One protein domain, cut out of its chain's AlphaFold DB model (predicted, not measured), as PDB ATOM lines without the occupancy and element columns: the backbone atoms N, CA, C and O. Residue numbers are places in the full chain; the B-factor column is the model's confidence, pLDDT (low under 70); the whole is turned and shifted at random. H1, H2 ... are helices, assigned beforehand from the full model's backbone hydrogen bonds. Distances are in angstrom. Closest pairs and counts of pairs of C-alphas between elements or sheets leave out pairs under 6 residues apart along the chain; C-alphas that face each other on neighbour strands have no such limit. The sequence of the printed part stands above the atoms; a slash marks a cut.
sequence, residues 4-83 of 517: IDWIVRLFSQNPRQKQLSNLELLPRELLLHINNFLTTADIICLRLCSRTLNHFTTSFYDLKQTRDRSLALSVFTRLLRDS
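This is residues 4 to 83 of the 517 residues of an uncharacterized protein of Aspergillus niger (UniProt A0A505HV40). The longest helix, H5, packs on H3, the helix nearest the middle, and H4 folds back along H3 as a helical hairpin. H1 and H2 lie farther out, joined by a long loop whose residues 12 to 17 stick out. You have 80 printed residues with five named helices, H1 to H5 in order, and no named strand: all helix, compact, with a radius of gyration of the C-alphas of 13.2 A and spans of 33 by 32 by 23 A.

Find C-alpha 69 at (329.114, 235.368, 337.895); from there H5, residues 69 to 82, runs 20.8 A to C-alpha 82 at (332.840, 220.885, 323.376). H3, residues 40 to 49, runs 14.9 A. The shorter helices are H4, residues 51 to 58, H2, residues 28 to 35, and H1, residues 4 to 10.

H5 touches H3 at a steep tilt of 44 degrees, the closest C-alphas, of Ala 41 and Val 75, 4.8 A apart. H3 and H4 touch at Arg 47 and Asn 54, closest C-alphas 4.1 A apart, a hairpin at a shallow tilt of 25 degrees. H1 and H2 are each close to H3 but not clearly touching: closest C-alphas Val 8 and Leu 48, 7.8 A, and Asn 35 and Ile 43, 7.0 A. Every O i to N i+4 pair is within hydrogen-bond range in H2 and H4, 5 of 6 in H3, 7 of 10 in H5 and 1 of 3 in H1, where 3 of 4 O i to N i+3 pairs are.

The farthest C-alphas, of Gln 17 and Ser 70, are 35.6 A apart. The printed part has no cut; the link H1 to H2 is long. Look for pLDDT under 70 at residues 4 to 19 and 58 to 67.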
ATOM      1  N   ILE A   4     337.843 236.948 329.147       44.75
ATOM      2  CA  ILE A   4     338.356 236.670 327.806       44.75
ATOM      3  C   ILE A   4     339.860 236.373 327.844       44.75
ATOM      4  O   ILE A   4     340.288 235.363 327.292       44.75
ATOM      5  N   ASP A   5     340.654 237.187 328.548       43.56
ATOM      6  CA  ASP A   5     342.112 237.000 328.636       43.56
ATOM      7  C   ASP A   5     342.502 235.661 329.285       43.56
ATOM      8  O   ASP A   5     343.553 235.097 328.976       43.56
ATOM      9  N   TRP A   6     341.661 235.141 330.186       45.09
ATOM     10  CA  TRP A   6     341.880 233.857 330.857       45.09
ATOM     11  C   TRP A   6     341.472 232.664 329.975       45.09
ATOM     12  O   TRP A   6     342.216 231.691 329.877       45.09
ATOM     13  N   ILE A   7     340.337 232.761 329.268       49.22
ATOM     14  CA  ILE A   7     339.837 231.716 328.356       49.22
ATOM     15  C   ILE A   7     340.750 231.547 327.133       49.22
ATOM     16  O   ILE A   7     341.076 230.423 326.759       49.22
ATOM     17  N   VAL A   8     341.222 232.643 326.531       49.28
ATOM     18  CA  VAL A   8     342.089 232.595 325.336       49.28
ATOM     19  C   VAL A   8     343.414 231.864 325.612       49.28
ATOM     20  O   VAL A   8     343.951 231.195 324.729       49.28
ATOM     21  N   ARG A   9     343.918 231.915 326.854       48.66
ATOM     22  CA  ARG A   9     345.130 231.182 327.262       48.66
ATOM     23  C   ARG A   9     344.931 229.665 327.346       48.66
ATOM     24  O   ARG A   9     345.896 228.940 327.129       48.66
ATOM     25  N   LEU A  10     343.715 229.183 327.611       43.41
ATOM     26  CA  LEU A  10     343.408 227.747 327.713       43.41
ATOM     27  C   LEU A  10     343.252 227.059 326.345       43.41
ATOM     28  O   LEU A  10     343.495 225.861 326.239       43.41
ATOM     29  N   PHE A  11     342.892 227.802 325.293       46.78
ATOM     30  CA  PHE A  11     342.571 227.253 323.965       46.78
ATOM     31  C   PHE A  11     343.617 227.561 322.878       46.78
ATOM     32  O   PHE A  11     343.308 227.548 321.685       46.78
ATOM     33  N   SER A  12     344.870 227.831 323.254       36.66
ATOM     34  CA  SER A  12     345.944 228.061 322.279       36.66
ATOM     35  C   SER A  12     346.306 226.766 321.538       36.66
ATOM     36  O   SER A  12     347.110 225.971 322.019       36.66
ATOM     37  N   GLN A  13     345.718 226.549 320.358       42.06
ATOM     38  CA  GLN A  13     346.158 225.522 319.410       42.06
ATOM     39  C   GLN A  13     346.906 226.119 318.212       42.06
ATOM     40  O   GLN A  13     346.614 227.219 317.741       42.06
ATOM     41  N   ASN A  14     347.883 225.328 317.761       39.03
ATOM     42  CA  ASN A  14     348.852 225.550 316.689       39.03
ATOM     43  C   ASN A  14     348.305 226.220 315.411       39.03
ATOM     44  O   ASN A  14     347.168 225.961 315.008       39.03
ATOM     45  N   PRO A  15     349.148 226.985 314.689       40.53
ATOM     46  CA  PRO A  15     348.776 227.646 313.446       40.53
ATOM     47  C   PRO A  15     348.707 226.624 312.301       40.53
ATOM     48  O   PRO A  15     349.673 226.417 311.573       40.53
ATOM     49  N   ARG A  16     347.558 225.968 312.121       47.44
ATOM     50  CA  ARG A  16     347.203 225.343 310.836       47.44
ATOM     51  C   ARG A  16     346.307 226.304 310.058       47.44
ATOM     52  O   ARG A  16     345.496 227.002 310.665       47.44
ATOM     53  N   GLN A  17     346.474 226.357 308.735       49.50
ATOM     54  CA  GLN A  17     345.629 227.125 307.811       49.50
ATOM     55  C   GLN A  17     344.151 226.846 308.123       49.50
ATOM     56  O   GLN A  17     343.657 225.743 307.897       49.50
ATOM     57  N   LYS A  18     343.473 227.822 308.735       58.41
ATOM     58  CA  LYS A  18     342.114 227.662 309.254       58.41
ATOM     59  C   LYS A  18     341.138 227.941 308.113       58.41
ATOM     60  O   LYS A  18     341.017 229.081 307.672       58.41
ATOM     61  N   GLN A  19     340.490 226.895 307.611       65.56
ATOM     62  CA  GLN A  19     339.388 227.016 306.659       65.56
ATOM     63  C   GLN A  19     338.222 227.732 307.363       65.56
ATOM     64  O   GLN A  19     337.894 227.386 308.500       65.56
ATOM     65  N   LEU A  20     337.649 228.764 306.735       70.69
ATOM     66  CA  LEU A  20     336.504 229.491 307.294       70.69
ATOM     67  C   LEU A  20     335.295 228.556 307.392       70.69
ATOM     68  O   LEU A  20     335.042 227.763 306.485       70.69
ATOM     69  N   SER A  21     334.543 228.660 308.484       79.50
ATOM     70  CA  SER A  21     333.278 227.938 308.628       79.50
ATOM     71  C   SER A  21     332.199 228.517 307.705       79.50
ATOM     72  O   SER A  21     332.219 229.704 307.384       79.50
ATOM     73  N   ASN A  22     331.195 227.713 307.337       83.31
ATOM     74  CA  ASN A  22     330.050 228.182 306.540       83.31
ATOM     75  C   ASN A  22     329.325 229.381 307.179       83.31
ATOM     76  O   ASN A  22     328.763 230.207 306.469       83.31
ATOM     77  N   LEU A  23     329.364 229.490 308.511       84.50
ATOM     78  CA  LEU A  23     328.817 230.630 309.243       84.50
ATOM     79  C   LEU A  23     329.611 231.915 308.970       84.50
ATOM     80  O   LEU A  23     329.024 232.970 308.772       84.50
ATOM     81  N   GLU A  24     330.940 231.829 308.910       82.12
ATOM     82  CA  GLU A  24     331.821 232.970 308.622       82.12
ATOM     83  C   GLU A  24     331.758 233.445 307.168       82.12
ATOM     84  O   GLU A  24     332.211 234.548 306.872       82.12
ATOM     85  N   LEU A  25     331.204 232.626 306.271       86.00
ATOM     86  CA  LEU A  25     330.984 232.971 304.866       86.00
ATOM     87  C   LEU A  25     329.666 233.723 304.634       86.00
ATOM     88  O   LEU A  25     329.417 234.182 303.519       86.00
ATOM     89  N   LEU A  26     328.809 233.846 305.653       86.06
ATOM     90  CA  LEU A  26     327.547 234.562 305.515       86.06
ATOM     91  C   LEU A  26     327.767 236.077 305.343       86.06
ATOM     92  O   LEU A  26     328.657 236.650 305.979       86.06
ATOM     93  N   PRO A  27     326.907 236.750 304.555       87.69
ATOM     94  CA  PRO A  27     326.816 238.203 304.533       87.69
ATOM     95  C   PRO A  27     326.692 238.796 305.938       87.69
ATOM     96  O   PRO A  27     326.026 238.238 306.819       87.69
ATOM     97  N   ARG A  28     327.302 239.968 306.137       79.12
ATOM     98  CA  ARG A  28     327.328 240.656 307.433       79.12
ATOM     99  C   ARG A  28     325.920 240.904 307.969       79.12
ATOM    100  O   ARG A  28     325.691 240.772 309.164       79.12
ATOM    101  N   GLU A  29     324.983 241.241 307.096       84.06
ATOM    102  CA  GLU A  29     323.583 241.516 307.413       84.06
ATOM    103  C   GLU A  29     322.901 240.286 308.025       84.06
ATOM    104  O   GLU A  29     322.177 240.404 309.011       84.06
ATOM    105  N   LEU A  30     323.189 239.091 307.499       84.69
ATOM    106  CA  LEU A  30     322.662 237.838 308.042       84.69
ATOM    107  C   LEU A  30     323.300 237.497 309.389       84.69
ATOM    108  O   LEU A  30     322.594 237.085 310.306       84.69
ATOM    109  N   LEU A  31     324.605 237.730 309.548       81.19
ATOM    110  CA  LEU A  31     325.276 237.578 310.844       81.19
ATOM    111  C   LEU A  31     324.696 238.520 311.911       81.19
ATOM    112  O   LEU A  31     324.529 238.118 313.062       81.19
ATOM    113  N   LEU A  32     324.336 239.749 311.531       77.69
ATOM    114  CA  LEU A  32     323.662 240.708 312.411       77.69
ATOM    115  C   LEU A  32     322.247 240.257 312.774       77.69
ATOM    116  O   LEU A  32     321.864 240.333 313.940       77.69
ATOM    117  N   HIS A  33     321.492 239.740 311.804       82.31
ATOM    118  CA  HIS A  33     320.182 239.156 312.073       82.31
ATOM    119  C   HIS A  33     320.274 237.977 313.041       82.31
ATOM    120  O   HIS A  33     319.493 237.931 313.985       82.31
ATOM    121  N   ILE A  34     321.244 237.073 312.866       84.50
ATOM    122  CA  ILE A  34     321.476 235.940 313.775       84.50
ATOM    123  C   ILE A  34     321.773 236.437 315.193       84.50
ATOM    124  O   ILE A  34     321.201 235.920 316.150       84.50
ATOM    125  N   ASN A  35     322.615 237.464 315.338       79.62
ATOM    126  CA  ASN A  35     322.991 238.019 316.639       79.62
ATOM    127  C   ASN A  35     321.782 238.502 317.464       79.62
ATOM    128  O   ASN A  35     321.802 238.380 318.685       79.62
ATOM    129  N   ASN A  36     320.713 238.979 316.816       82.75
ATOM    130  CA  ASN A  36     319.484 239.406 317.499       82.75
ATOM    131  C   ASN A  36     318.717 238.253 318.171       82.75
ATOM    132  O   ASN A  36     317.865 238.505 319.018       82.75
ATOM    133  N   PHE A  37     319.014 237.000 317.813       86.19
ATOM    134  CA  PHE A  37     318.400 235.807 318.400       86.19
ATOM    135  C   PHE A  37     319.292 235.118 319.444       86.19
ATOM    136  O   PHE A  37     318.876 234.127 320.043       86.19
ATOM    137  N   LEU A  38     320.517 235.607 319.662       86.00
ATOM    138  CA  LEU A  38     321.475 234.997 320.583       86.00
ATOM    139  C   LEU A  38     321.436 235.671 321.956       86.00
ATOM    140  O   LEU A  38     321.358 236.892 322.075       86.00
ATOM    141  N   THR A  39     321.559 234.871 323.018       87.12
ATOM    142  CA  THR A  39     321.766 235.419 324.366       87.12
ATOM    143  C   THR A  39     323.173 236.003 324.495       87.12
ATOM    144  O   THR A  39     324.088 235.607 323.773       87.12
ATOM    145  N   THR A  40     323.407 236.877 325.477       83.75
ATOM    146  CA  THR A  40     324.748 237.424 325.752       83.75
ATOM    147  C   THR A  40     325.807 236.327 325.925       83.75
ATOM    148  O   THR A  40     326.928 236.471 325.442       83.75
ATOM    149  N   ALA A  41     325.457 235.201 326.555       84.75
ATOM    150  CA  ALA A  41     326.367 234.070 326.720       84.75
ATOM    151  C   ALA A  41     326.693 233.371 325.388       84.75
ATOM    152  O   ALA A  41     327.849 233.014 325.153       84.75
ATOM    153  N   ASP A  42     325.704 233.216 324.502       86.75
ATOM    154  CA  ASP A  42     325.893 232.649 323.160       86.75
ATOM    155  C   ASP A  42     326.761 233.561 322.283       86.75
ATOM    156  O   ASP A  42     327.662 233.082 321.597       86.75
ATOM    157  N   ILE A  43     326.560 234.881 322.370       84.00
ATOM    158  CA  ILE A  43     327.381 235.884 321.672       84.00
ATOM    159  C   ILE A  43     328.842 235.800 322.132       84.00
ATOM    160  O   ILE A  43     329.758 235.838 321.309       84.00
ATOM    161  N   ILE A  44     329.081 235.656 323.441       82.56
ATOM    162  CA  ILE A  44     330.433 235.474 323.988       82.56
ATOM    163  C   ILE A  44     331.054 234.160 323.497       82.56
ATOM    164  O   ILE A  44     332.226 234.154 323.136       82.56
ATOM    165  N   CYS A  45     330.300 233.061 323.434       83.88
ATOM    166  CA  CYS A  45     330.820 231.802 322.888       83.88
ATOM    167  C   CYS A  45     331.168 231.941 321.399       83.88
ATOM    168  O   CYS A  45     332.253 231.545 320.982       83.88
ATOM    169  N   LEU A  46     330.301 232.589 320.616       83.19
ATOM    170  CA  LEU A  46     330.512 232.830 319.188       83.19
ATOM    171  C   LEU A  46     331.771 233.671 318.921       83.19
ATOM    172  O   LEU A  46     332.528 233.379 317.992       83.19
ATOM    173  N   ARG A  47     332.039 234.673 319.774       82.19
ATOM    174  CA  ARG A  47     333.282 235.468 319.763       82.19
ATOM    175  C   ARG A  47     334.538 234.611 319.884       82.19
ATOM    176  O   ARG A  47     335.556 234.942 319.282       82.19
ATOM    177  N   LEU A  48     334.489 233.536 320.667       79.38
ATOM    178  CA  LEU A  48     335.653 232.693 320.950       79.38
ATOM    179  C   LEU A  48     335.996 231.739 319.793       79.38
ATOM    180  O   LEU A  48     337.123 231.251 319.724       79.38
ATOM    181  N   CYS A  49     335.072 231.507 318.855       80.06
ATOM    182  CA  CYS A  49     335.266 230.568 317.748       80.06
ATOM    183  C   CYS A  49     336.288 231.057 316.698       80.06
ATOM    184  O   CYS A  49     337.068 230.258 316.154       80.06
ATOM    185  N   SER A  50     336.314 232.364 316.396       80.69
ATOM    186  CA  SER A  50     337.231 232.929 315.397       80.69
ATOM    187  C   SER A  50     337.470 234.434 315.532       80.69
ATOM    188  O   SER A  50     336.682 235.170 316.123       80.69
ATOM    189  N   ARG A  51     338.557 234.918 314.911       78.75
ATOM    190  CA  ARG A  51     338.861 236.358 314.841       78.75
ATOM    191  C   ARG A  51     337.802 237.132 314.047       78.75
ATOM    192  O   ARG A  51     337.478 238.252 314.426       78.75
ATOM    193  N   THR A  52     337.255 236.530 312.990       77.38
ATOM    194  CA  THR A  52     336.211 237.118 312.140       77.38
ATOM    195  C   THR A  52     334.924 237.344 312.934       77.38
ATOM    196  O   THR A  52     334.412 238.462 312.981       77.38
ATOM    197  N   LEU A  53     334.443 236.310 313.634       80.56
ATOM    198  CA  LEU A  53     333.235 236.389 314.464       80.56
ATOM    199  C   LEU A  53     333.433 237.306 315.678       80.56
ATOM    200  O   LEU A  53     332.515 238.036 316.061       80.56
ATOM    201  N   ASN A  54     334.644 237.334 316.241       79.94
ATOM    202  CA  ASN A  54     334.998 238.298 317.275       79.94
ATOM    203  C   ASN A  54     334.850 239.741 316.770       79.94
ATOM    204  O   ASN A  54     334.135 240.525 317.384       79.94
ATOM    205  N   HIS A  55     335.443 240.073 315.617       75.81
ATOM    206  CA  HIS A  55     335.401 241.427 315.058       75.81
ATOM    207  C   HIS A  55     333.968 241.912 314.773       75.81
ATOM    208  O   HIS A  55     333.625 243.061 315.060       75.81
ATOM    209  N   PHE A  56     333.101 241.047 314.233       73.94
ATOM    210  CA  PHE A  56     331.714 241.431 313.946       73.94
ATOM    211  C   PHE A  56     330.880 241.673 315.194       73.94
ATOM    212  O   PHE A  56     330.020 242.547 315.191       73.94
ATOM    213  N   THR A  57     331.130 240.930 316.262       71.12
ATOM    214  CA  THR A  57     330.353 241.062 317.493       71.12
ATOM    215  C   THR A  57     330.922 242.146 318.410       71.12
ATOM    216  O   THR A  57     330.144 242.726 319.169       71.12
ATOM    217  N   THR A  58     332.225 242.473 318.348       65.75
ATOM    218  CA  THR A  58     332.888 243.478 319.212       65.75
ATOM    219  C   THR A  58     332.259 244.867 319.169       65.75
ATOM    220  O   THR A  58     332.248 245.537 320.197       65.75
ATOM    221  N   SER A  59     331.669 245.283 318.046       61.59
ATOM    222  CA  SER A  59     331.006 246.592 317.922       61.59
ATOM    223  C   SER A  59     329.679 246.715 318.687       61.59
ATOM    224  O   SER A  59     329.144 247.813 318.772       61.59
ATOM    225  N   PHE A  60     329.142 245.617 319.232       56.28
ATOM    226  CA  PHE A  60     327.787 245.575 319.807       56.28
ATOM    227  C   PHE A  60     327.737 245.406 321.326       56.28
ATOM    228  O   PHE A  60     326.678 245.574 321.919       56.28
ATOM    229  N   TYR A  61     328.854 245.062 321.967       59.09
ATOM    230  CA  TYR A  61     328.891 244.796 323.406       59.09
ATOM    231  C   TYR A  61     330.234 245.238 323.984       59.09
ATOM    232  O   TYR A  61     331.258 244.587 323.742       59.09
ATOM    233  N   ASP A  62     330.200 246.321 324.764       55.53
ATOM    234  CA  ASP A  62     331.307 246.803 325.589       55.53
ATOM    235  C   ASP A  62     331.384 245.898 326.835       55.53
ATOM    236  O   ASP A  62     330.689 246.103 327.828       55.53
ATOM    237  N   LEU A  63     332.181 244.823 326.768       55.91
ATOM    238  CA  LEU A  63     332.344 243.818 327.839       55.91
ATOM    239  C   LEU A  63     333.151 244.351 329.044       55.91
ATOM    240  O   LEU A  63     333.951 243.638 329.649       55.91
ATOM    241  N   LYS A  64     332.931 245.611 329.431       53.50
ATOM    242  CA  LYS A  64     333.537 246.233 330.619       53.50
ATOM    243  C   LYS A  64     332.991 245.689 331.940       53.50
ATOM    244  O   LYS A  64     333.514 246.051 332.994       53.50
ATOM    245  N   GLN A  65     331.979 244.817 331.920       52.47
ATOM    246  CA  GLN A  65     331.433 244.214 333.134       52.47
ATOM    247  C   GLN A  65     332.412 243.201 333.731       52.47
ATOM    248  O   GLN A  65     332.461 242.012 333.416       52.47
ATOM    249  N   THR A  66     333.235 243.722 334.627       51.16
ATOM    250  CA  THR A  66     334.136 242.954 335.463       51.16
ATOM    251  C   THR A  66     333.308 242.258 336.549       51.16
ATOM    252  O   THR A  66     332.905 242.886 337.519       51.16
ATOM    253  N   ARG A  67     333.115 240.936 336.391       59.53
ATOM    254  CA  ARG A  67     332.592 239.967 337.389       59.53
ATOM    255  C   ARG A  67     331.072 239.707 337.445       59.53
ATOM    256  O   ARG A  67     330.544 239.510 338.536       59.53
ATOM    257  N   ASP A  68     330.377 239.575 336.313       74.69
ATOM    258  CA  ASP A  68     329.068 238.892 336.331       74.69
ATOM    259  C   ASP A  68     329.260 237.363 336.417       74.69
ATOM    260  O   ASP A  68     329.664 236.704 335.455       74.69
ATOM    261  N   ARG A  69     328.991 236.803 337.602       75.56
ATOM    262  CA  ARG A  69     329.114 235.368 337.895       75.56
ATOM    263  C   ARG A  69     328.073 234.526 337.159       75.56
ATOM    264  O   ARG A  69     328.412 233.444 336.691       75.56
ATOM    265  N   SER A  70     326.832 235.002 337.066       79.12
ATOM    266  CA  SER A  70     325.746 234.270 336.407       79.12
ATOM    267  C   SER A  70     326.028 234.151 334.912       79.12
ATOM    268  O   SER A  70     325.990 233.057 334.341       79.12
ATOM    269  N   LEU A  71     326.451 235.261 334.296       81.19
ATOM    270  CA  LEU A  71     326.891 235.272 332.906       81.19
ATOM    271  C   LEU A  71     328.105 234.359 332.685       81.19
ATOM    272  O   LEU A  71     328.123 233.602 331.716       81.19
ATOM    273  N   ALA A  72     329.090 234.380 333.590       80.44
ATOM    274  CA  ALA A  72     330.262 233.509 333.503       80.44
ATOM    275  C   ALA A  72     329.880 232.019 333.516       80.44
ATOM    276  O   ALA A  72     330.304 231.276 332.633       80.44
ATOM    277  N   LEU A  73     329.033 231.589 334.458       80.56
ATOM    278  CA  LEU A  73     328.538 230.208 334.521       80.56
ATOM    279  C   LEU A  73     327.769 229.831 333.247       80.56
ATOM    280  O   LEU A  73     328.023 228.780 332.665       80.56
ATOM    281  N   SER A  74     326.903 230.724 332.761       83.06
ATOM    282  CA  SER A  74     326.127 230.534 331.529       83.06
ATOM    283  C   SER A  74     327.014 230.353 330.285       83.06
ATOM    284  O   SER A  74     326.712 229.525 329.418       83.06
ATOM    285  N   VAL A  75     328.131 231.085 330.201       84.25
ATOM    286  CA  VAL A  75     329.150 230.927 329.147       84.25
ATOM    287  C   VAL A  75     329.900 229.604 329.307       84.25
ATOM    288  O   VAL A  75     330.004 228.837 328.352       84.25
ATOM    289  N   PHE A  76     330.396 229.293 330.506       85.12
ATOM    290  CA  PHE A  76     331.169 228.072 330.740       85.12
ATOM    291  C   PHE A  76     330.358 226.801 330.483       85.12
ATOM    292  O   PHE A  76     330.863 225.888 329.836       85.12
ATOM    293  N   THR A  77     329.087 226.760 330.884       80.69
ATOM    294  CA  THR A  77     328.193 225.623 330.618       80.69
ATOM    295  C   THR A  77     327.993 225.363 329.121       80.69
ATOM    296  O   THR A  77     327.822 224.213 328.717       80.69
ATOM    297  N   ARG A  78     328.055 226.400 328.272       83.31
ATOM    298  CA  ARG A  78     328.031 226.238 326.807       83.31
ATOM    299  C   ARG A  78     329.345 225.676 326.283       83.31
ATOM    300  O   ARG A  78     329.311 224.703 325.540       83.31
ATOM    301  N   LEU A  79     330.475 226.233 326.720       82.44
ATOM    302  CA  LEU A  79     331.813 225.779 326.316       82.44
ATOM    303  C   LEU A  79     332.100 224.324 326.723       82.44
ATOM    304  O   LEU A  79     332.812 223.614 326.020       82.44
ATOM    305  N   LEU A  80     331.527 223.857 327.834       80.06
ATOM    306  CA  LEU A  80     331.657 222.467 328.282       80.06
ATOM    307  C   LEU A  80     331.089 221.437 327.303       80.06
ATOM    308  O   LEU A  80     331.526 220.287 327.338       80.06
ATOM    309  N   ARG A  81     330.143 221.822 326.435       76.06
ATOM    310  CA  ARG A  81     329.593 220.912 325.416       76.06
ATOM    311  C   ARG A  81     330.678 220.391 324.474       76.06
ATOM    312  O   ARG A  81     330.575 219.258 324.018       76.06
ATOM    313  N   ASP A  82     331.732 221.180 324.284       76.94
ATOM    314  CA  ASP A  82     332.840 220.885 323.376       76.94
ATOM    315  C   ASP A  82     334.144 220.527 324.122       76.94
ATOM    316  O   ASP A  82     335.185 220.325 323.497       76.94
ATOM    317  N   SER A  83     334.116 220.441 325.461       77.88
ATOM    318  CA  SER A  83     335.299 220.179 326.294       77.88
ATOM    319  C   SER A  83     335.068 219.016 327.271       77.88
ATOM    320  O   SER A  83     334.701 219.224 328.431       77.88
TER     321      SER A  83